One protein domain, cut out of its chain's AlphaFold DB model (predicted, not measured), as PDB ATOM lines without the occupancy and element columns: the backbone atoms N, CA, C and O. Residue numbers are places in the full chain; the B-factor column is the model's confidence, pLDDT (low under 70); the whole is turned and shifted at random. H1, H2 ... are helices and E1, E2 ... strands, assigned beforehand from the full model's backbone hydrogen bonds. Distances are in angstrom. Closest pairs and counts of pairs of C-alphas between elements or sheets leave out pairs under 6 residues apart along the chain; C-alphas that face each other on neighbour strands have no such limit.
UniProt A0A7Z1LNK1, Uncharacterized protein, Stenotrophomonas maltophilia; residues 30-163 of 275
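What this domain is: This is residues 30 to 163 of the 275 residues of an uncharacterized protein of Stenotrophomonas maltophilia (UniProt A0A7Z1LNK1). A four-stranded sheet, E3 E4 E5 E7, has helices H1 and H2 side by side over one face, and a small three-stranded sheet, E1 E2 E6, is set across its E7 edge with E2 next to E7. The printed part has 134 residues, in the order E1 E2 E3 E4 H1 E5 E6 E7 H2. The larger sheet is mixed, with the strand order E3 E4 E5 E7; the smaller, with the order E1 E2 E6, is antiparallel. The class is mixed, helices and strands. The whole is compact and rounded, with a radius of gyration of the C-alphas of 14.7 A and spans of 40 by 31 by 23 A.

Where its parts are: E1 is residues 37 to 43, beginning at C-alpha 37 at (-51.176, -20.924, -14.379). E2 is residues 50 to 57, 23.7 A long, E3 residues 68 to 74 and E4 residues 77 to 83. H1, residues 90 to 109, is 28.9 A long and begins at C-alpha 90 at (-29.552, -34.016, -17.039). E5 is residues 118 to 125, E6 residues 130 to 138, 25.2 A long, and E7 residues 143 to 150, 23.5 A long. H2, residues 155 to 163, ends at C-alpha 163 at (-40.857, -25.806, -5.828).

How they stand to each other: In the twisted larger sheet, E3 and E4 form a hairpin, with N 70 and O 81 2.9 A apart. E4 and E5 are parallel at 15 degrees, with N 80 and O 120 2.8 A apart. E5 and E7 are parallel at 14 degrees, with N 121 and O 145 2.9 A apart. E4, H1 and E5 make a strand-helix-strand unit, two parallel neighbour strands with a helix between, and its crossover is left-handed. H1 is on this sheet at a height of 8.0 A, over E3, E4 and E5; the C-alphas of Val 81 and Cys 97, the closest of E4 and H1, are 6.0 A apart. H2 is on the same face, making two layers, helices on one face of a sheet. H1 and H2 touch, the same way at a shallow tilt of 22 degrees; their closest C-alphas, Ala 103 and Ile 163, are 5.4 A apart. In the smaller sheet E1 and E2 form a hairpin, with N 39 and O 54 3.0 A apart; E2 and E6 are antiparallel, with N 55 and O 132 2.9 A apart. The closest C-alphas of E2 and E7, Ser 55 and Trp 148, are 5.5 A apart. E1 and H1 are apart. Every O i to N i+4 pair is within hydrogen-bond range in H2, and 14 of 16 in H1.

The domain as a whole: The C-alphas farthest apart, Ala 45 and Pro 86, are 42.8 A apart. The printed part has no cut and no long link. Its mean pLDDT is 91.2, and no printed residue is under 70.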
ATOM      1  N   ASP A  30     -53.563 -16.515 -23.436       77.00
ATOM      2  CA  ASP A  30     -53.049 -15.152 -23.627       77.00
ATOM      3  C   ASP A  30     -53.236 -14.254 -22.394       77.00
ATOM      4  O   ASP A  30     -52.691 -13.155 -22.340       77.00
ATOM      5  N   SER A  31     -53.986 -14.727 -21.390       75.44
ATOM      6  CA  SER A  31     -54.200 -14.028 -20.116       75.44
ATOM      7  C   SER A  31     -53.259 -14.490 -18.999       75.44
ATOM      8  O   SER A  31     -53.254 -13.885 -17.929       75.44
ATOM      9  N   VAL A  32     -52.452 -15.537 -19.228       78.44
ATOM     10  CA  VAL A  32     -51.470 -16.018 -18.246       78.44
ATOM     11  C   VAL A  32     -50.078 -15.443 -18.517       78.44
ATOM     12  O   VAL A  32     -49.679 -15.207 -19.660       78.44
ATOM     13  N   GLY A  33     -49.326 -15.199 -17.441       79.56
ATOM     14  CA  GLY A  33     -47.949 -14.714 -17.516       79.56
ATOM     15  C   GLY A  33     -46.967 -15.765 -18.048       79.56
ATOM     16  O   GLY A  33     -47.328 -16.912 -18.306       79.56
ATOM     17  N   ALA A  34     -45.691 -15.382 -18.160       83.50
ATOM     18  CA  ALA A  34     -44.602 -16.282 -18.573       83.50
ATOM     19  C   ALA A  34     -44.410 -17.487 -17.630       83.50
ATOM     20  O   ALA A  34     -43.796 -18.483 -18.007       83.50
ATOM     21  N   ASP A  35     -44.960 -17.403 -16.417       84.50
ATOM     22  CA  ASP A  35     -44.880 -18.462 -15.418       84.50
ATOM     23  C   ASP A  35     -45.945 -19.550 -15.589       84.50
ATOM     24  O   ASP A  35     -45.796 -20.644 -15.046       84.50
ATOM     25  N   GLY A  36     -46.965 -19.278 -16.407       87.56
ATOM     26  CA  GLY A  36     -48.143 -20.121 -16.555       87.56
ATOM     27  C   GLY A  36     -49.122 -19.992 -15.384       87.56
ATOM     28  O   GLY A  36     -48.923 -19.214 -14.451       87.56
ATOM     29  N   ALA A  37     -50.208 -20.756 -15.455       87.69
ATOM     30  CA  ALA A  37     -51.176 -20.924 -14.379       87.69
ATOM     31  C   ALA A  37     -51.418 -22.412 -14.124       87.69
ATOM     32  O   ALA A  37     -51.454 -23.218 -15.055       87.69
ATOM     33  N   PHE A  38     -51.612 -22.764 -12.860       90.56
ATOM     34  CA  PHE A  38     -51.728 -24.140 -12.396       90.56
ATOM     35  C   PHE A  38     -53.003 -24.276 -11.580       90.56
ATOM     36  O   PHE A  38     -53.471 -23.307 -10.982       90.56
ATOM     37  N   ALA A  39     -53.614 -25.452 -11.626       88.31
ATOM     38  CA  ALA A  39     -54.812 -25.704 -10.850       88.31
ATOM     39  C   ALA A  39     -54.937 -27.172 -10.476       88.31
ATOM     40  O   ALA A  39     -54.769 -28.060 -11.317       88.31
ATOM     41  N   THR A  40     -55.382 -27.411  -9.248       89.00
ATOM     42  CA  THR A  40     -55.827 -28.721  -8.786       89.00
ATOM     43  C   THR A  40     -57.350 -28.786  -8.690       89.00
ATOM     44  O   THR A  40     -58.017 -27.976  -8.045       89.00
ATOM     45  N   ARG A  41     -57.935 -29.819  -9.299       86.81
ATOM     46  CA  ARG A  41     -59.350 -30.168  -9.181       86.81
ATOM     47  C   ARG A  41     -59.559 -31.238  -8.125       86.81
ATOM     48  O   ARG A  41     -59.113 -32.367  -8.291       86.81
ATOM     49  N   LEU A  42     -60.364 -30.919  -7.118       88.19
ATOM     50  CA  LEU A  42     -60.688 -31.823  -6.016       88.19
ATOM     51  C   LEU A  42     -62.183 -32.170  -6.047       88.19
ATOM     52  O   LEU A  42     -63.048 -31.287  -5.955       88.19
ATOM     53  N   ARG A  43     -62.510 -33.458  -6.213       86.62
ATOM     54  CA  ARG A  43     -63.896 -33.965  -6.256       86.62
ATOM     55  C   ARG A  43     -64.102 -35.097  -5.250       86.62
ATOM     56  O   ARG A  43     -63.232 -35.937  -5.097       86.62
ATOM     57  N   GLY A  44     -65.289 -35.162  -4.651       85.50
ATOM     58  CA  GLY A  44     -65.668 -36.239  -3.730       85.50
ATOM     59  C   GLY A  44     -65.435 -35.912  -2.254       85.50
ATOM     60  O   GLY A  44     -65.001 -34.817  -1.894       85.50
ATOM     61  N   ALA A  45     -65.806 -36.862  -1.396       85.44
ATOM     62  CA  ALA A  45     -65.482 -36.843   0.028       85.44
ATOM     63  C   ALA A  45     -64.025 -37.297   0.247       85.44
ATOM     64  O   ALA A  45     -63.479 -37.954  -0.634       85.44
ATOM     65  N   PRO A  46     -63.399 -37.030   1.406       83.88
ATOM     66  CA  PRO A  46     -61.982 -37.352   1.641       83.88
ATOM     67  C   PRO A  46     -61.623 -38.827   1.403       83.88
ATOM     68  O   PRO A  46     -60.603 -39.136   0.800       83.88
ATOM     69  N   SER A  47     -62.509 -39.751   1.788       83.88
ATOM     70  CA  SER A  47     -62.337 -41.198   1.577       83.88
ATOM     71  C   SER A  47     -62.495 -41.655   0.120       83.88
ATOM     72  O   SER A  47     -62.145 -42.787  -0.207       83.88
ATOM     73  N   GLN A  48     -63.028 -40.792  -0.746       87.88
ATOM     74  CA  GLN A  48     -63.313 -41.029  -2.164       87.88
ATOM     75  C   GLN A  48     -62.774 -39.874  -3.023       87.88
ATOM     76  O   GLN A  48     -63.349 -39.548  -4.064       87.88
ATOM     77  N   LEU A  49     -61.723 -39.200  -2.548       89.62
ATOM     78  CA  LEU A  49     -61.204 -38.011  -3.202       89.62
ATOM     79  C   LEU A  49     -60.648 -38.398  -4.571       89.62
ATOM     80  O   LEU A  49     -59.853 -39.333  -4.691       89.62
ATOM     81  N   SER A  50     -61.054 -37.646  -5.585       91.38
ATOM     82  CA  SER A  50     -60.457 -37.673  -6.909       91.38
ATOM     83  C   SER A  50     -59.727 -36.365  -7.171       91.38
ATOM     84  O   SER A  50     -60.299 -35.285  -6.986       91.38
ATOM     85  N   VAL A  51     -58.486 -36.482  -7.639       91.44
ATOM     86  CA  VAL A  51     -57.574 -35.369  -7.912       91.44
ATOM     87  C   VAL A  51     -57.307 -35.299  -9.408       91.44
ATOM     88  O   VAL A  51     -56.924 -36.288 -10.033       91.44
ATOM     89  N   GLY A  52     -57.562 -34.135  -9.995       91.94
ATOM     90  CA  GLY A  52     -57.136 -33.781 -11.348       91.94
ATOM     91  C   GLY A  52     -56.272 -32.536 -11.303       91.94
ATOM     92  O   GLY A  52     -56.343 -31.781 -10.337       91.94
ATOM     93  N   THR A  53     -55.489 -32.300 -12.341       93.19
ATOM     94  CA  THR A  53     -54.590 -31.147 -12.414       93.19
ATOM     95  C   THR A  53     -54.627 -30.520 -13.796       93.19
ATOM     96  O   THR A  53     -54.964 -31.187 -14.776       93.19
ATOM     97  N   ALA A  54     -54.298 -29.237 -13.882       92.38
ATOM     98  CA  ALA A  54     -54.071 -28.559 -15.148       92.38
ATOM     99  C   ALA A  54     -52.913 -27.575 -15.072       92.38
ATOM    100  O   ALA A  54     -52.644 -26.995 -14.021       92.38
ATOM    101  N   SER A  55     -52.317 -27.360 -16.237       92.19
ATOM    102  CA  SER A  55     -51.357 -26.303 -16.518       92.19
ATOM    103  C   SER A  55     -51.834 -25.520 -17.734       92.19
ATOM    104  O   SER A  55     -52.220 -26.108 -18.745       92.19
ATOM    105  N   VAL A  56     -51.790 -24.197 -17.640       90.88
ATOM    106  CA  VAL A  56     -52.020 -23.264 -18.743       90.88
ATOM    107  C   VAL A  56     -50.726 -22.506 -18.962       90.88
ATOM    108  O   VAL A  56     -50.308 -21.735 -18.102       90.88
ATOM    109  N   LEU A  57     -50.087 -22.729 -20.101       91.25
ATOM    110  CA  LEU A  57     -48.847 -22.073 -20.488       91.25
ATOM    111  C   LEU A  57     -49.125 -21.108 -21.641       91.25
ATOM    112  O   LEU A  57     -49.879 -21.427 -22.567       91.25
ATOM    113  N   ARG A  58     -48.513 -19.923 -21.590       86.38
ATOM    114  CA  ARG A  58     -48.632 -18.921 -22.652       86.38
ATOM    115  C   ARG A  58     -47.968 -19.429 -23.934       86.38
ATOM    116  O   ARG A  58     -46.869 -19.965 -23.879       86.38
ATOM    117  N   GLY A  59     -48.599 -19.190 -25.083       84.56
ATOM    118  CA  GLY A  59     -48.045 -19.527 -26.397       84.56
ATOM    119  C   GLY A  59     -48.934 -20.467 -27.209       84.56
ATOM    120  O   GLY A  59     -50.079 -20.747 -26.844       84.56
ATOM    121  N   GLN A  60     -48.403 -20.917 -28.346       83.94
ATOM    122  CA  GLN A  60     -49.065 -21.911 -29.193       83.94
ATOM    123  C   GLN A  60     -49.131 -23.265 -28.489       83.94
ATOM    124  O   GLN A  60     -48.354 -23.521 -27.574       83.94
ATOM    125  N   GLU A  61     -50.075 -24.113 -28.903       85.69
ATOM    126  CA  GLU A  61     -50.188 -25.451 -28.320       85.69
ATOM    127  C   GLU A  61     -48.911 -26.227 -28.632       85.69
ATOM    128  O   GLU A  61     -48.574 -26.395 -29.807       85.69
ATOM    129  N   SER A  62     -48.204 -26.662 -27.593       83.06
ATOM    130  CA  SER A  62     -47.011 -27.469 -27.778       83.06
ATOM    131  C   SER A  62     -47.391 -28.795 -28.431       83.06
ATOM    132  O   SER A  62     -48.346 -29.470 -28.039       83.06
ATOM    133  N   SER A  63     -46.621 -29.158 -29.451       80.19
ATOM    134  CA  SER A  63     -46.661 -30.484 -30.074       80.19
ATOM    135  C   SER A  63     -45.450 -31.330 -29.677       80.19
ATOM    136  O   SER A  63     -45.228 -32.408 -30.233       80.19
ATOM    137  N   GLU A  64     -44.666 -30.830 -28.720       81.00
ATOM    138  CA  GLU A  64     -43.392 -31.396 -28.319       81.00
ATOM    139  C   GLU A  64     -43.577 -32.784 -27.706       81.00
ATOM    140  O   GLU A  64     -44.366 -33.010 -26.784       81.00
ATOM    141  N   GLN A  65     -42.807 -33.741 -28.219       84.56
ATOM    142  CA  GLN A  65     -42.691 -35.056 -27.612       84.56
ATOM    143  C   GLN A  65     -41.435 -35.083 -26.750       84.56
ATOM    144  O   GLN A  65     -40.324 -35.049 -27.271       84.56
ATOM    145  N   THR A  66     -41.608 -35.187 -25.431       87.69
ATOM    146  CA  THR A  66     -40.481 -35.319 -24.499       87.69
ATOM    147  C   THR A  66     -39.622 -36.530 -24.859       87.69
ATOM    148  O   THR A  66     -40.141 -37.652 -24.869       87.69
ATOM    149  N   THR A  67     -38.331 -36.324 -25.091       91.88
ATOM    150  CA  THR A  67     -37.378 -37.381 -25.461       91.88
ATOM    151  C   THR A  67     -36.569 -37.889 -24.272       91.88
ATOM    152  O   THR A  67     -36.041 -38.998 -24.329       91.88
ATOM    153  N   HIS A  68     -36.505 -37.118 -23.185       96.69
ATOM    154  CA  HIS A  68     -35.751 -37.459 -21.985       96.69
ATOM    155  C   HIS A  68     -36.651 -37.559 -20.758       96.69
ATOM    156  O   HIS A  68     -37.692 -36.898 -20.652       96.69
ATOM    157  N   SER A  69     -36.232 -38.397 -19.813       97.38
ATOM    158  CA  SER A  69     -36.833 -38.461 -18.491       97.38
ATOM    159  C   SER A  69     -35.819 -38.832 -17.415       97.38
ATOM    160  O   SER A  69     -34.817 -39.501 -17.665       97.38
ATOM    161  N   HIS A  70     -36.103 -38.394 -16.194       98.25
ATOM    162  CA  HIS A  70     -35.370 -38.754 -14.992       98.25
ATOM    163  C   HIS A  70     -36.373 -39.015 -13.875       98.25
ATOM    164  O   HIS A  70     -37.364 -38.296 -13.750       98.25
ATOM    165  N   THR A  71     -36.132 -40.055 -13.081       98.31
ATOM    166  CA  THR A  71     -36.988 -40.416 -11.948       98.31
ATOM    167  C   THR A  71     -36.168 -40.395 -10.672       98.31
ATOM    168  O   THR A  71     -35.047 -40.899 -10.645       98.31
ATOM    169  N   CYS A  72     -36.748 -39.841  -9.618       98.25
ATOM    170  CA  CYS A  72     -36.213 -39.872  -8.269       98.25
ATOM    171  C   CYS A  72     -37.337 -40.244  -7.303       98.25
ATOM    172  O   CYS A  72     -38.517 -40.019  -7.579       98.25
ATOM    173  N   GLN A  73     -36.959 -40.808  -6.163       96.19
ATOM    174  CA  GLN A  73     -37.896 -41.223  -5.134       96.19
ATOM    175  C   GLN A  73     -37.519 -40.578  -3.807       96.19
ATOM    176  O   GLN A  73     -36.347 -40.531  -3.426       96.19
ATOM    177  N   ARG A  74     -38.534 -40.116  -3.081       93.50
ATOM    178  CA  ARG A  74     -38.410 -39.699  -1.690       93.50
ATOM    179  C   ARG A  74     -39.524 -40.335  -0.878       93.50
ATOM    180  O   ARG A  74     -40.673 -39.919  -0.983       93.50
ATOM    181  N   GLU A  75     -39.166 -41.286  -0.016       93.50
ATOM    182  CA  GLU A  75     -40.137 -42.015   0.812       93.50
ATOM    183  C   GLU A  75     -41.220 -42.646  -0.094       93.50
ATOM    184  O   GLU A  75     -40.894 -43.483  -0.937       93.50
ATOM    185  N   THR A  76     -42.480 -42.229   0.029       95.56
ATOM    186  CA  THR A  76     -43.610 -42.707  -0.785       95.56
ATOM    187  C   THR A  76     -43.891 -41.856  -2.031       95.56
ATOM    188  O   THR A  76     -44.916 -42.056  -2.681       95.56
ATOM    189  N   ILE A  77     -43.029 -40.885  -2.354       97.31
ATOM    190  CA  ILE A  77     -43.210 -39.942  -3.464       97.31
ATOM    191  C   ILE A  77     -42.239 -40.272  -4.596       97.31
ATOM    192  O   ILE A  77     -41.040 -40.007  -4.488       97.31
ATOM    193  N   ASP A  78     -42.783 -40.777  -5.698       98.00
ATOM    194  CA  ASP A  78     -42.078 -41.020  -6.951       98.00
ATOM    195  C   ASP A  78     -42.278 -39.831  -7.890       98.00
ATOM    196  O   ASP A  78     -43.401 -39.534  -8.313       98.00
ATOM    197  N   VAL A  79     -41.189 -39.139  -8.229       98.69
ATOM    198  CA  VAL A  79     -41.210 -37.989  -9.138       98.69
ATOM    199  C   VAL A  79     -40.554 -38.352 -10.461       98.69
ATOM    200  O   VAL A  79     -39.444 -38.873 -10.485       98.69
ATOM    201  N   MET A  80     -41.216 -38.022 -11.567       98.56
ATOM    202  CA  MET A  80     -40.684 -38.144 -12.920       98.56
ATOM    203  C   MET A  80     -40.608 -36.772 -13.582       98.56
ATOM    204  O   MET A  80     -41.636 -36.135 -13.811       98.56
ATOM    205  N   VAL A  81     -39.403 -36.343 -13.943       98.50
ATOM    206  CA  VAL A  81     -39.168 -35.149 -14.763       98.50
ATOM    207  C   VAL A  81     -39.037 -35.575 -16.221       98.50
ATOM    208  O   VAL A  81     -38.321 -36.533 -16.509       98.50
ATOM    209  N   ARG A  82     -39.720 -34.889 -17.140       97.25
ATOM    210  CA  ARG A  82     -39.657 -35.119 -18.594       97.25
ATOM    211  C   ARG A  82     -39.339 -33.819 -19.323       97.25
ATOM    212  O   ARG A  82     -39.895 -32.790 -18.952       97.25
ATOM    213  N   TRP A  83     -38.485 -33.873 -20.341       95.75
ATOM    214  CA  TRP A  83     -38.053 -32.690 -21.095       95.75
ATOM    215  C   TRP A  83     -37.544 -33.053 -22.500       95.75
ATOM    216  O   TRP A  83     -37.454 -34.235 -22.858       95.75
ATOM    217  N   VAL A  84     -37.204 -32.025 -23.282       91.94
ATOM    218  CA  VAL A  84     -36.455 -32.108 -24.549       91.94
ATOM    219  C   VAL A  84     -35.202 -31.235 -24.447       91.94
ATOM    220  O   VAL A  84     -35.245 -30.159 -23.863       91.94
ATOM    221  N   GLU A  85     -34.062 -31.670 -24.976       87.25
ATOM    222  CA  GLU A  85     -32.867 -30.813 -25.042       87.25
ATOM    223  C   GLU A  85     -33.065 -29.682 -26.079       87.25
ATOM    224  O   GLU A  85     -33.625 -29.938 -27.145       87.25
ATOM    225  N   PRO A  86     -32.599 -28.443 -25.830       88.12
ATOM    226  CA  PRO A  86     -31.738 -28.014 -24.725       88.12
ATOM    227  C   PRO A  86     -32.493 -27.398 -23.528       88.12
ATOM    228  O   PRO A  86     -31.900 -26.646 -22.759       88.12
ATOM    229  N   SER A  87     -33.801 -27.653 -23.371       88.62
ATOM    230  CA  SER A  87     -34.637 -26.977 -22.353       88.62
ATOM    231  C   SER A  87     -34.218 -27.251 -20.907       88.62
ATOM    232  O   SER A  87     -34.509 -26.463 -20.008       88.62
ATOM    233  N   LEU A  88     -33.553 -28.381 -20.679       93.38
ATOM    234  CA  LEU A  88     -33.059 -28.804 -19.382       93.38
ATOM    235  C   LEU A  88     -31.911 -29.786 -19.599       93.38
ATOM    236  O   LEU A  88     -32.056 -30.729 -20.365       93.38
ATOM    237  N   SER A  89     -30.797 -29.609 -18.899       93.81
ATOM    238  CA  SER A  89     -29.736 -30.624 -18.855       93.81
ATOM    239  C   SER A  89     -30.063 -31.736 -17.852       93.81
ATOM    240  O   SER A  89     -30.829 -31.538 -16.904       93.81
ATOM    241  N   THR A  90     -29.411 -32.891 -17.986       94.75
ATOM    242  CA  THR A  90     -29.552 -34.016 -17.039       94.75
ATOM    243  C   THR A  90     -29.294 -33.615 -15.582       94.75
ATOM    244  O   THR A  90     -30.093 -33.953 -14.709       94.75
ATOM    245  N   ASP A  91     -28.232 -32.854 -15.297       95.50
ATOM    246  CA  ASP A  91     -27.908 -32.430 -13.925       95.50
ATOM    247  C   ASP A  91     -28.970 -31.483 -13.352       95.50
ATOM    248  O   ASP A  91     -29.318 -31.549 -12.168       95.50
ATOM    249  N   GLN A  92     -29.536 -30.614 -14.193       96.25
ATOM    250  CA  GLN A  92     -30.664 -29.772 -13.801       96.25
ATOM    251  C   GLN A  92     -31.922 -30.616 -13.554       96.25
ATOM    252  O   GLN A  92     -32.633 -30.350 -12.587       96.25
ATOM    253  N   ALA A  93     -32.171 -31.666 -14.342       97.06
ATOM    254  CA  ALA A  93     -33.296 -32.580 -14.147       97.06
ATOM    255  C   ALA A  93     -33.209 -33.373 -12.832       97.06
ATOM    256  O   ALA A  93     -34.215 -33.500 -12.133       97.06
ATOM    257  N   VAL A  94     -32.018 -33.853 -12.452       97.69
ATOM    258  CA  VAL A  94     -31.774 -34.529 -11.158       97.69
ATOM    259  C   VAL A  94     -32.107 -33.598  -9.990       97.69
ATOM    260  O   VAL A  94     -32.847 -33.947  -9.063       97.69
ATOM    261  N   ASN A  95     -31.583 -32.378 -10.068       96.94
ATOM    262  CA  ASN A  95     -31.805 -31.323  -9.091       96.94
ATOM    263  C   ASN A  95     -33.287 -30.943  -8.973       96.94
ATOM    264  O   ASN A  95     -33.821 -30.846  -7.867       96.94
ATOM    265  N   LEU A  96     -33.955 -30.766 -10.113       97.81
ATOM    266  CA  LEU A  96     -35.369 -30.422 -10.185       97.81
ATOM    267  C   LEU A  96     -36.254 -31.538  -9.630       97.81
ATOM    268  O   LEU A  96     -37.182 -31.257  -8.876       97.81
ATOM    269  N   CYS A  97     -35.945 -32.793  -9.959       98.50
ATOM    270  CA  CYS A  97     -36.673 -33.954  -9.464       98.50
ATOM    271  C   CYS A  97     -36.626 -34.015  -7.935       98.50
ATOM    272  O   CYS A  97     -37.661 -34.111  -7.275       98.50
ATOM    273  N   THR A  98     -35.424 -33.885  -7.369       97.69
ATOM    274  CA  THR A  98     -35.225 -33.889  -5.916       97.69
ATOM    275  C   THR A  98     -35.998 -32.741  -5.265       97.69
ATOM    276  O   THR A  98     -36.758 -32.957  -4.321       97.69
ATOM    277  N   ALA A  99     -35.877 -31.525  -5.802       97.75
ATOM    278  CA  ALA A  99     -36.586 -30.355  -5.294       97.75
ATOM    279  C   ALA A  99     -38.117 -30.524  -5.335       97.75
ATOM    280  O   ALA A  99     -38.793 -30.247  -4.344       97.75
ATOM    281  N   ALA A 100     -38.662 -31.048  -6.436       98.31
ATOM    282  CA  ALA A 100     -40.081 -31.363  -6.584       98.31
ATOM    283  C   ALA A 100     -40.555 -32.410  -5.559       98.31
ATOM    284  O   ALA A 100     -41.603 -32.232  -4.940       98.31
ATOM    285  N   ALA A 101     -39.767 -33.462  -5.316       97.56
ATOM    286  CA  ALA A 101     -40.091 -34.485  -4.322       97.56
ATOM    287  C   ALA A 101     -40.140 -33.902  -2.899       97.56
ATOM    288  O   ALA A 101     -41.058 -34.187  -2.129       97.56
ATOM    289  N   HIS A 102     -39.183 -33.035  -2.555       96.12
ATOM    290  CA  HIS A 102     -39.176 -32.312  -1.283       96.12
ATOM    291  C   HIS A 102     -40.369 -31.352  -1.144       96.12
ATOM    292  O   HIS A 102     -41.005 -31.320  -0.088       96.12
ATOM    293  N   ALA A 103     -40.701 -30.610  -2.201       97.25
ATOM    294  CA  ALA A 103     -41.808 -29.656  -2.204       97.25
ATOM    295  C   ALA A 103     -43.178 -30.344  -2.080       97.25
ATOM    296  O   ALA A 103     -44.035 -29.870  -1.340       97.25
ATOM    297  N   ALA A 104     -43.373 -31.492  -2.737       96.81
ATOM    298  CA  ALA A 104     -44.586 -32.304  -2.607       96.81
ATOM    299  C   ALA A 104     -44.730 -32.908  -1.200       96.81
ATOM    300  O   ALA A 104     -45.836 -33.065  -0.678       96.81
ATOM    301  N   ARG A 105     -43.600 -33.238  -0.563       94.94
ATOM    302  CA  ARG A 105     -43.572 -33.884   0.749       94.94
ATOM    303  C   ARG A 105     -44.097 -32.990   1.864       94.94
ATOM    304  O   ARG A 105     -44.860 -33.466   2.704       94.94
ATOM    305  N   GLN A 106     -43.672 -31.730   1.896       92.12
ATOM    306  CA  GLN A 106     -43.915 -30.841   3.037       92.12
ATOM    307  C   GLN A 106     -45.412 -30.641   3.341       92.12
ATOM    308  O   GLN A 106     -45.794 -30.829   4.498       92.12
ATOM    309  N   PRO A 107     -46.296 -30.360   2.360       92.75
ATOM    310  CA  PRO A 107     -47.720 -30.214   2.644       92.75
ATOM    311  C   PRO A 107     -48.402 -31.510   3.092       92.75
ATOM    312  O   PRO A 107     -49.372 -31.449   3.839       92.75
ATOM    313  N   LEU A 108     -47.896 -32.682   2.684       93.31
ATOM    314  CA  LEU A 108     -48.407 -33.982   3.135       93.31
ATOM    315  C   LEU A 108     -47.986 -34.306   4.577       93.31
ATOM    316  O   LEU A 108     -48.707 -35.017   5.276       93.31
ATOM    317  N   GLN A 109     -46.852 -33.775   5.049       91.62
ATOM    318  CA  GLN A 109     -46.386 -33.977   6.429       91.62
ATOM    319  C   GLN A 109     -47.313 -33.341   7.457       91.62
ATOM    320  O   GLN A 109     -47.638 -33.980   8.456       91.62
ATOM    321  N   ALA A 110     -47.756 -32.111   7.199       85.75
ATOM    322  CA  ALA A 110     -48.539 -31.320   8.145       85.75
ATOM    323  C   ALA A 110     -49.811 -32.038   8.663       85.75
ATOM    324  O   ALA A 110     -50.008 -32.086   9.876       85.75
ATOM    325  N   PRO A 111     -50.655 -32.655   7.810       87.31
ATOM    326  CA  PRO A 111     -51.810 -33.436   8.255       87.31
ATOM    327  C   PRO A 111     -51.505 -34.915   8.568       87.31
ATOM    328  O   PRO A 111     -52.439 -35.694   8.739       87.31
ATOM    329  N   GLY A 112     -50.234 -35.333   8.614       88.50
ATOM    330  CA  GLY A 112     -49.853 -36.721   8.901       88.50
ATOM    331  C   GLY A 112     -50.075 -37.702   7.743       88.50
ATOM    332  O   GLY A 112     -50.215 -38.898   7.970       88.50
ATOM    333  N   LEU A 113     -50.084 -37.229   6.494       90.88
ATOM    334  CA  LEU A 113     -50.309 -38.039   5.288       90.88
ATOM    335  C   LEU A 113     -49.007 -38.636   4.721       90.88
ATOM    336  O   LEU A 113     -48.876 -38.819   3.510       90.88
ATOM    337  N   ASN A 114     -48.049 -38.933   5.601       88.38
ATOM    338  CA  ASN A 114     -46.679 -39.325   5.260       88.38
ATOM    339  C   ASN A 114     -46.578 -40.573   4.394       88.38
ATOM    340  O   ASN A 114     -45.722 -40.628   3.521       88.38
ATOM    341  N   ASP A 115     -47.472 -41.526   4.626       91.25
ATOM    342  CA  ASP A 115     -47.441 -42.830   3.971       91.25
ATOM    343  C   ASP A 115     -48.292 -42.865   2.693       91.25
ATOM    344  O   ASP A 115     -48.539 -43.933   2.139       91.25
ATOM    345  N   THR A 116     -48.776 -41.708   2.223       92.12
ATOM    346  CA  THR A 116     -49.548 -41.615   0.977       92.12
ATOM    347  C   THR A 116     -48.628 -41.921  -0.203       92.12
ATOM    348  O   THR A 116     -47.685 -41.154  -0.418       92.12
ATOM    349  N   PRO A 117     -48.882 -42.975  -1.001       96.19
ATOM    350  CA  PRO A 117     -48.149 -43.197  -2.242       96.19
ATOM    351  C   PRO A 117     -48.480 -42.090  -3.239       96.19
ATOM    352  O   PRO A 117     -49.658 -41.807  -3.475       96.19
ATOM    353  N   VAL A 118     -47.459 -41.456  -3.811       97.75
ATOM    354  CA  VAL A 118     -47.605 -40.358  -4.770       97.75
ATOM    355  C   VAL A 118     -46.798 -40.655  -6.021       97.75
ATOM    356  O   VAL A 118     -45.595 -40.874  -5.945       97.75
ATOM    357  N   ARG A 119     -47.446 -40.536  -7.177       98.06
ATOM    358  CA  ARG A 119     -46.795 -40.496  -8.482       98.06
ATOM    359  C   ARG A 119     -46.929 -39.096  -9.066       98.06
ATOM    360  O   ARG A 119     -48.016 -38.705  -9.500       98.06
ATOM    361  N   TYR A 120     -45.833 -38.344  -9.081       98.38
ATOM    362  CA  TYR A 120     -45.804 -36.957  -9.531       98.38
ATOM    363  C   TYR A 120     -45.000 -36.790 -10.829       98.38
ATOM    364  O   TYR A 120     -43.819 -37.111 -10.880       98.38
ATOM    365  N   GLN A 121     -45.619 -36.268 -11.891       98.38
ATOM    366  CA  GLN A 121     -44.921 -35.952 -13.142       98.38
ATOM    367  C   GLN A 121     -44.739 -34.439 -13.332       98.38
ATOM    368  O   GLN A 121     -45.707 -33.680 -13.370       98.38
ATOM    369  N   VAL A 122     -43.497 -34.021 -13.556       98.12
ATOM    370  CA  VAL A 122     -43.110 -32.666 -13.959       98.12
ATOM    371  C   VAL A 122     -42.693 -32.718 -15.424       98.12
ATOM    372  O   VAL A 122     -41.773 -33.444 -15.785       98.12
ATOM    373  N   THR A 123     -43.377 -31.978 -16.290       96.81
ATOM    374  CA  THR A 123     -43.036 -31.908 -17.719       96.81
ATOM    375  C   THR A 123     -42.546 -30.510 -18.046       96.81
ATOM    376  O   THR A 123     -43.261 -29.551 -17.772       96.81
ATOM    377  N   ILE A 124     -41.345 -30.393 -18.603       96.12
ATOM    378  CA  ILE A 124     -40.788 -29.128 -19.077       96.12
ATOM    379  C   ILE A 124     -41.110 -28.981 -20.559       96.12
ATOM    380  O   ILE A 124     -40.858 -29.909 -21.325       96.12
ATOM    381  N   VAL A 125     -41.698 -27.844 -20.925       93.88
ATOM    382  CA  VAL A 125     -42.153 -27.527 -22.287       93.88
ATOM    383  C   VAL A 125     -41.263 -26.429 -22.865       93.88
ATOM    384  O   VAL A 125     -41.220 -25.328 -22.300       93.88
ATOM    385  N   SER A 126     -40.539 -26.721 -23.954       85.75
ATOM    386  CA  SER A 126     -39.573 -25.785 -24.568       85.75
ATOM    387  C   SER A 126     -40.155 -24.897 -25.661       85.75
ATOM    388  O   SER A 126     -39.785 -23.731 -25.771       85.75
ATOM    389  N   ASP A 127     -40.991 -25.462 -26.529       73.00
ATOM    390  CA  ASP A 127     -41.280 -24.914 -27.863       73.00
ATOM    391  C   ASP A 127     -42.555 -24.058 -27.942       73.00
ATOM    392  O   ASP A 127     -42.939 -23.585 -29.014       73.00
ATOM    393  N   GLY A 128     -43.220 -23.836 -26.812       71.44
ATOM    394  CA  GLY A 128     -44.484 -23.120 -26.780       71.44
ATOM    395  C   GLY A 128     -45.168 -23.178 -25.424       71.44
ATOM    396  O   GLY A 128     -44.532 -23.154 -24.372       71.44
ATOM    397  N   GLY A 129     -46.494 -23.219 -25.464       82.38
ATOM    398  CA  GLY A 129     -47.347 -23.303 -24.293       82.38
ATOM    399  C   GLY A 129     -48.453 -24.325 -24.502       82.38
ATOM    400  O   GLY A 129     -48.229 -25.409 -25.033       82.38
ATOM    401  N   GLY A 130     -49.661 -23.989 -24.070       87.19
ATOM    402  CA  GLY A 130     -50.816 -24.856 -24.252       87.19
ATOM    403  C   GLY A 130     -51.622 -25.062 -22.987       87.19
ATOM    404  O   GLY A 130     -51.340 -24.475 -21.939       87.19
ATOM    405  N   ILE A 131     -52.663 -25.880 -23.102       88.38
ATOM    406  CA  ILE A 131     -53.483 -26.280 -21.959       88.38
ATOM    407  C   ILE A 131     -53.363 -27.782 -21.812       88.38
ATOM    408  O   ILE A 131     -53.953 -28.552 -22.566       88.38
ATOM    409  N   TRP A 132     -52.668 -28.198 -20.765       89.88
ATOM    410  CA  TRP A 132     -52.581 -29.600 -20.412       89.88
ATOM    411  C   TRP A 132     -53.460 -29.895 -19.201       89.88
ATOM    412  O   TRP A 132     -53.531 -29.104 -18.258       89.88
ATOM    413  N   GLN A 133     -54.154 -31.035 -19.230       90.38
ATOM    414  CA  GLN A 133     -55.032 -31.472 -18.148       90.38
ATOM    415  C   GLN A 133     -54.858 -32.964 -17.877       90.38
ATOM    416  O   GLN A 133     -54.999 -33.796 -18.775       90.38
ATOM    417  N   GLN A 134     -54.661 -33.316 -16.610       88.69
ATOM    418  CA  GLN A 134     -54.892 -34.665 -16.117       88.69
ATOM    419  C   GLN A 134     -56.327 -34.764 -15.583       88.69
ATOM    420  O   GLN A 134     -56.680 -34.067 -14.623       88.69
ATOM    421  N   PRO A 135     -57.155 -35.670 -16.136       86.88
ATOM    422  CA  PRO A 135     -58.486 -35.933 -15.608       86.88
ATOM    423  C   PRO A 135     -58.451 -36.324 -14.130       86.88
ATOM    424  O   PRO A 135     -57.520 -36.989 -13.677       86.88
ATOM    425  N   ALA A 136     -59.500 -35.962 -13.391       87.19
ATOM    426  CA  ALA A 136     -59.585 -36.307 -11.980       87.19
ATOM    427  C   ALA A 136     -59.650 -37.827 -11.780       87.19
ATOM    428  O   ALA A 136     -60.584 -38.473 -12.261       87.19
ATOM    429  N   LYS A 137     -58.680 -38.383 -11.050       88.94
ATOM    430  CA  LYS A 137     -58.582 -39.815 -10.738       88.94
ATOM    431  C   LYS A 137     -58.680 -40.045  -9.230       88.94
ATOM    432  O   LYS A 137     -58.193 -39.196  -8.483       88.94
ATOM    433  N   PRO A 138     -59.290 -41.155  -8.775       89.00
ATOM    434  CA  PRO A 138     -59.289 -41.515  -7.362       89.00
ATOM    435  C   PRO A 138     -57.865 -41.589  -6.806       89.00
ATOM    436  O   PRO A 138     -56.976 -42.104  -7.475       89.00
ATOM    437  N   VAL A 139     -57.671 -41.135  -5.568       89.00
ATOM    438  CA  VAL A 139     -56.372 -41.164  -4.862       89.00
ATOM    439  C   VAL A 139     -55.932 -42.582  -4.462       89.00
ATOM    440  O   VAL A 139     -54.841 -42.777  -3.946       89.00
ATOM    441  N   ARG A 140     -56.774 -43.606  -4.643       85.88
ATOM    442  CA  ARG A 140     -56.447 -44.992  -4.274       85.88
ATOM    443  C   ARG A 140     -56.259 -45.849  -5.529       85.88
ATOM    444  O   ARG A 140     -57.131 -45.801  -6.397       85.88
ATOM    445  N   PRO A 141     -55.188 -46.665  -5.612       87.31
ATOM    446  CA  PRO A 141     -54.210 -46.959  -4.551       87.31
ATOM    447  C   PRO A 141     -53.131 -45.879  -4.333       87.31
ATOM    448  O   PRO A 141     -52.478 -45.910  -3.297       87.31
ATOM    449  N   GLU A 142     -52.973 -44.932  -5.258       93.25
ATOM    450  CA  GLU A 142     -51.951 -43.877  -5.214       93.25
ATOM    451  C   GLU A 142     -52.502 -42.509  -5.658       93.25
ATOM    452  O   GLU A 142     -53.415 -42.421  -6.486       93.25
ATOM    453  N   LEU A 143     -51.919 -41.427  -5.135       95.44
ATOM    454  CA  LEU A 143     -52.160 -40.061  -5.590       95.44
ATOM    455  C   LEU A 143     -51.365 -39.808  -6.876       95.44
ATOM    456  O   LEU A 143     -50.140 -39.756  -6.851       95.44
ATOM    457  N   VAL A 144     -52.057 -39.573  -7.990       96.38
ATOM    458  CA  VAL A 144     -51.414 -39.193  -9.256       96.38
ATOM    459  C   VAL A 144     -51.550 -37.692  -9.471       96.38
ATOM    460  O   VAL A 144     -52.662 -37.164  -9.503       96.38
ATOM    461  N   VAL A 145     -50.425 -37.012  -9.664       96.94
ATOM    462  CA  VAL A 145     -50.350 -35.570  -9.932       96.94
ATOM    463  C   VAL A 145     -49.449 -35.368 -11.137       96.94
ATOM    464  O   VAL A 145     -48.433 -36.045 -11.282       96.94
ATOM    465  N   ALA A 146     -49.786 -34.427 -12.007       96.69
ATOM    466  CA  ALA A 146     -48.886 -34.039 -13.076       96.69
ATOM    467  C   ALA A 146     -49.084 -32.570 -13.447       96.69
ATOM    468  O   ALA A 146     -50.186 -32.047 -13.300       96.69
ATOM    469  N   PHE A 147     -48.019 -31.906 -13.887       96.00
ATOM    470  CA  PHE A 147     -48.048 -30.515 -14.339       96.00
ATOM    471  C   PHE A 147     -47.053 -30.298 -15.484       96.00
ATOM    472  O   PHE A 147     -46.007 -30.950 -15.557       96.00
ATOM    473  N   TRP A 148     -47.389 -29.358 -16.365       95.50
ATOM    474  CA  TRP A 148     -46.479 -28.777 -17.349       95.50
ATOM    475  C   TRP A 148     -45.933 -27.448 -16.839       95.50
ATOM    476  O   TRP A 148     -46.710 -26.609 -16.391       95.50
ATOM    477  N   PHE A 149     -44.624 -27.249 -16.959       95.12
ATOM    478  CA  PHE A 149     -43.921 -26.007 -16.656       95.12
ATOM    479  C   PHE A 149     -43.215 -25.506 -17.919       95.12
ATOM    480  O   PHE A 149     -42.655 -26.318 -18.657       95.12
ATOM    481  N   PRO A 150     -43.209 -24.190 -18.184       93.12
ATOM    482  CA  PRO A 150     -42.451 -23.650 -19.302       93.12
ATOM    483  C   PRO A 150     -40.963 -23.644 -18.930       93.12
ATOM    484  O   PRO A 150     -40.626 -23.290 -17.798       93.12
ATOM    485  N   ALA A 151     -40.087 -24.027 -19.862       90.75
ATOM    486  CA  ALA A 151     -38.646 -24.125 -19.612       90.75
ATOM    487  C   ALA A 151     -38.044 -22.809 -19.095       90.75
ATOM    488  O   ALA A 151     -37.396 -22.785 -18.049       90.75
ATOM    489  N   GLY A 152     -38.332 -21.708 -19.797       85.00
ATOM    490  CA  GLY A 152     -37.714 -20.407 -19.543       85.00
ATOM    491  C   GLY A 152     -36.203 -20.402 -19.806       85.00
ATOM    492  O   GLY A 152     -35.614 -21.415 -20.171       85.00
ATOM    493  N   ASP A 153     -35.576 -19.244 -19.603       82.00
ATOM    494  CA  ASP A 153     -34.143 -19.054 -19.891       82.00
ATOM    495  C   ASP A 153     -33.238 -19.285 -18.664       82.00
ATOM    496  O   ASP A 153     -32.014 -19.323 -18.781       82.00
ATOM    497  N   ASP A 154     -33.823 -19.418 -17.469       89.88
ATOM    498  CA  ASP A 154     -33.099 -19.539 -16.201       89.88
ATOM    499  C   ASP A 154     -33.543 -20.789 -15.432       89.88
ATOM    500  O   ASP A 154     -34.646 -20.860 -14.881       89.88
ATOM    501  N   ALA A 155     -32.636 -21.761 -15.331       90.25
ATOM    502  CA  ALA A 155     -32.861 -23.004 -14.602       90.25
ATOM    503  C   ALA A 155     -33.128 -22.790 -13.101       90.25
ATOM    504  O   ALA A 155     -33.878 -23.561 -12.499       90.25
ATOM    505  N   ALA A 156     -32.557 -21.750 -12.483       92.38
ATOM    506  CA  ALA A 156     -32.834 -21.425 -11.086       92.38
ATOM    507  C   ALA A 156     -34.254 -20.864 -10.921       92.38
ATOM    508  O   ALA A 156     -34.955 -21.225  -9.972       92.38
ATOM    509  N   ALA A 157     -34.712 -20.031 -11.860       91.94
ATOM    510  CA  ALA A 157     -36.090 -19.547 -11.887       91.94
ATOM    511  C   ALA A 157     -37.096 -20.682 -12.141       91.94
ATOM    512  O   ALA A 157     -38.120 -20.745 -11.455       91.94
ATOM    513  N   LEU A 158     -36.791 -21.606 -13.062       94.56
ATOM    514  CA  LEU A 158     -37.592 -22.810 -13.294       94.56
ATOM    515  C   LEU A 158     -37.694 -23.656 -12.022       94.56
ATOM    516  O   LEU A 158     -38.791 -24.011 -11.593       94.56
ATOM    517  N   ARG A 159     -36.557 -23.944 -11.380       96.25
ATOM    518  CA  ARG A 159     -36.516 -24.732 -10.145       96.25
ATOM    519  C   ARG A 159     -37.321 -24.082  -9.023       96.25
ATOM    520  O   ARG A 159     -38.131 -24.760  -8.395       96.25
ATOM    521  N   ALA A 160     -37.164 -22.775  -8.814       95.44
ATOM    522  CA  ALA A 160     -37.934 -22.036  -7.819       95.44
ATOM    523  C   ALA A 160     -39.450 -22.120  -8.078       95.44
ATOM    524  O   ALA A 160     -40.233 -22.348  -7.156       95.44
ATOM    525  N   ARG A 161     -39.866 -21.994  -9.340       95.06
ATOM    526  CA  ARG A 161     -41.270 -22.110  -9.750       95.06
ATOM    527  C   ARG A 161     -41.831 -23.502  -9.511       95.06
ATOM    528  O   ARG A 161     -42.910 -23.630  -8.948       95.06
ATOM    529  N   VAL A 162     -41.091 -24.544  -9.888       97.50
ATOM    530  CA  VAL A 162     -41.508 -25.926  -9.627       97.50
ATOM    531  C   VAL A 162     -41.670 -26.156  -8.128       97.50
ATOM    532  O   VAL A 162     -42.687 -26.710  -7.726       97.50
ATOM    533  N   ILE A 163     -40.744 -25.682  -7.289       98.00
ATOM    534  CA  ILE A 163     -40.857 -25.806  -5.828       98.00
ATOM    535  C   ILE A 163     -42.119 -25.114  -5.305       98.00
ATOM    536  O   ILE A 163     -42.926 -25.749  -4.623       98.00
TER     537      ILE A 163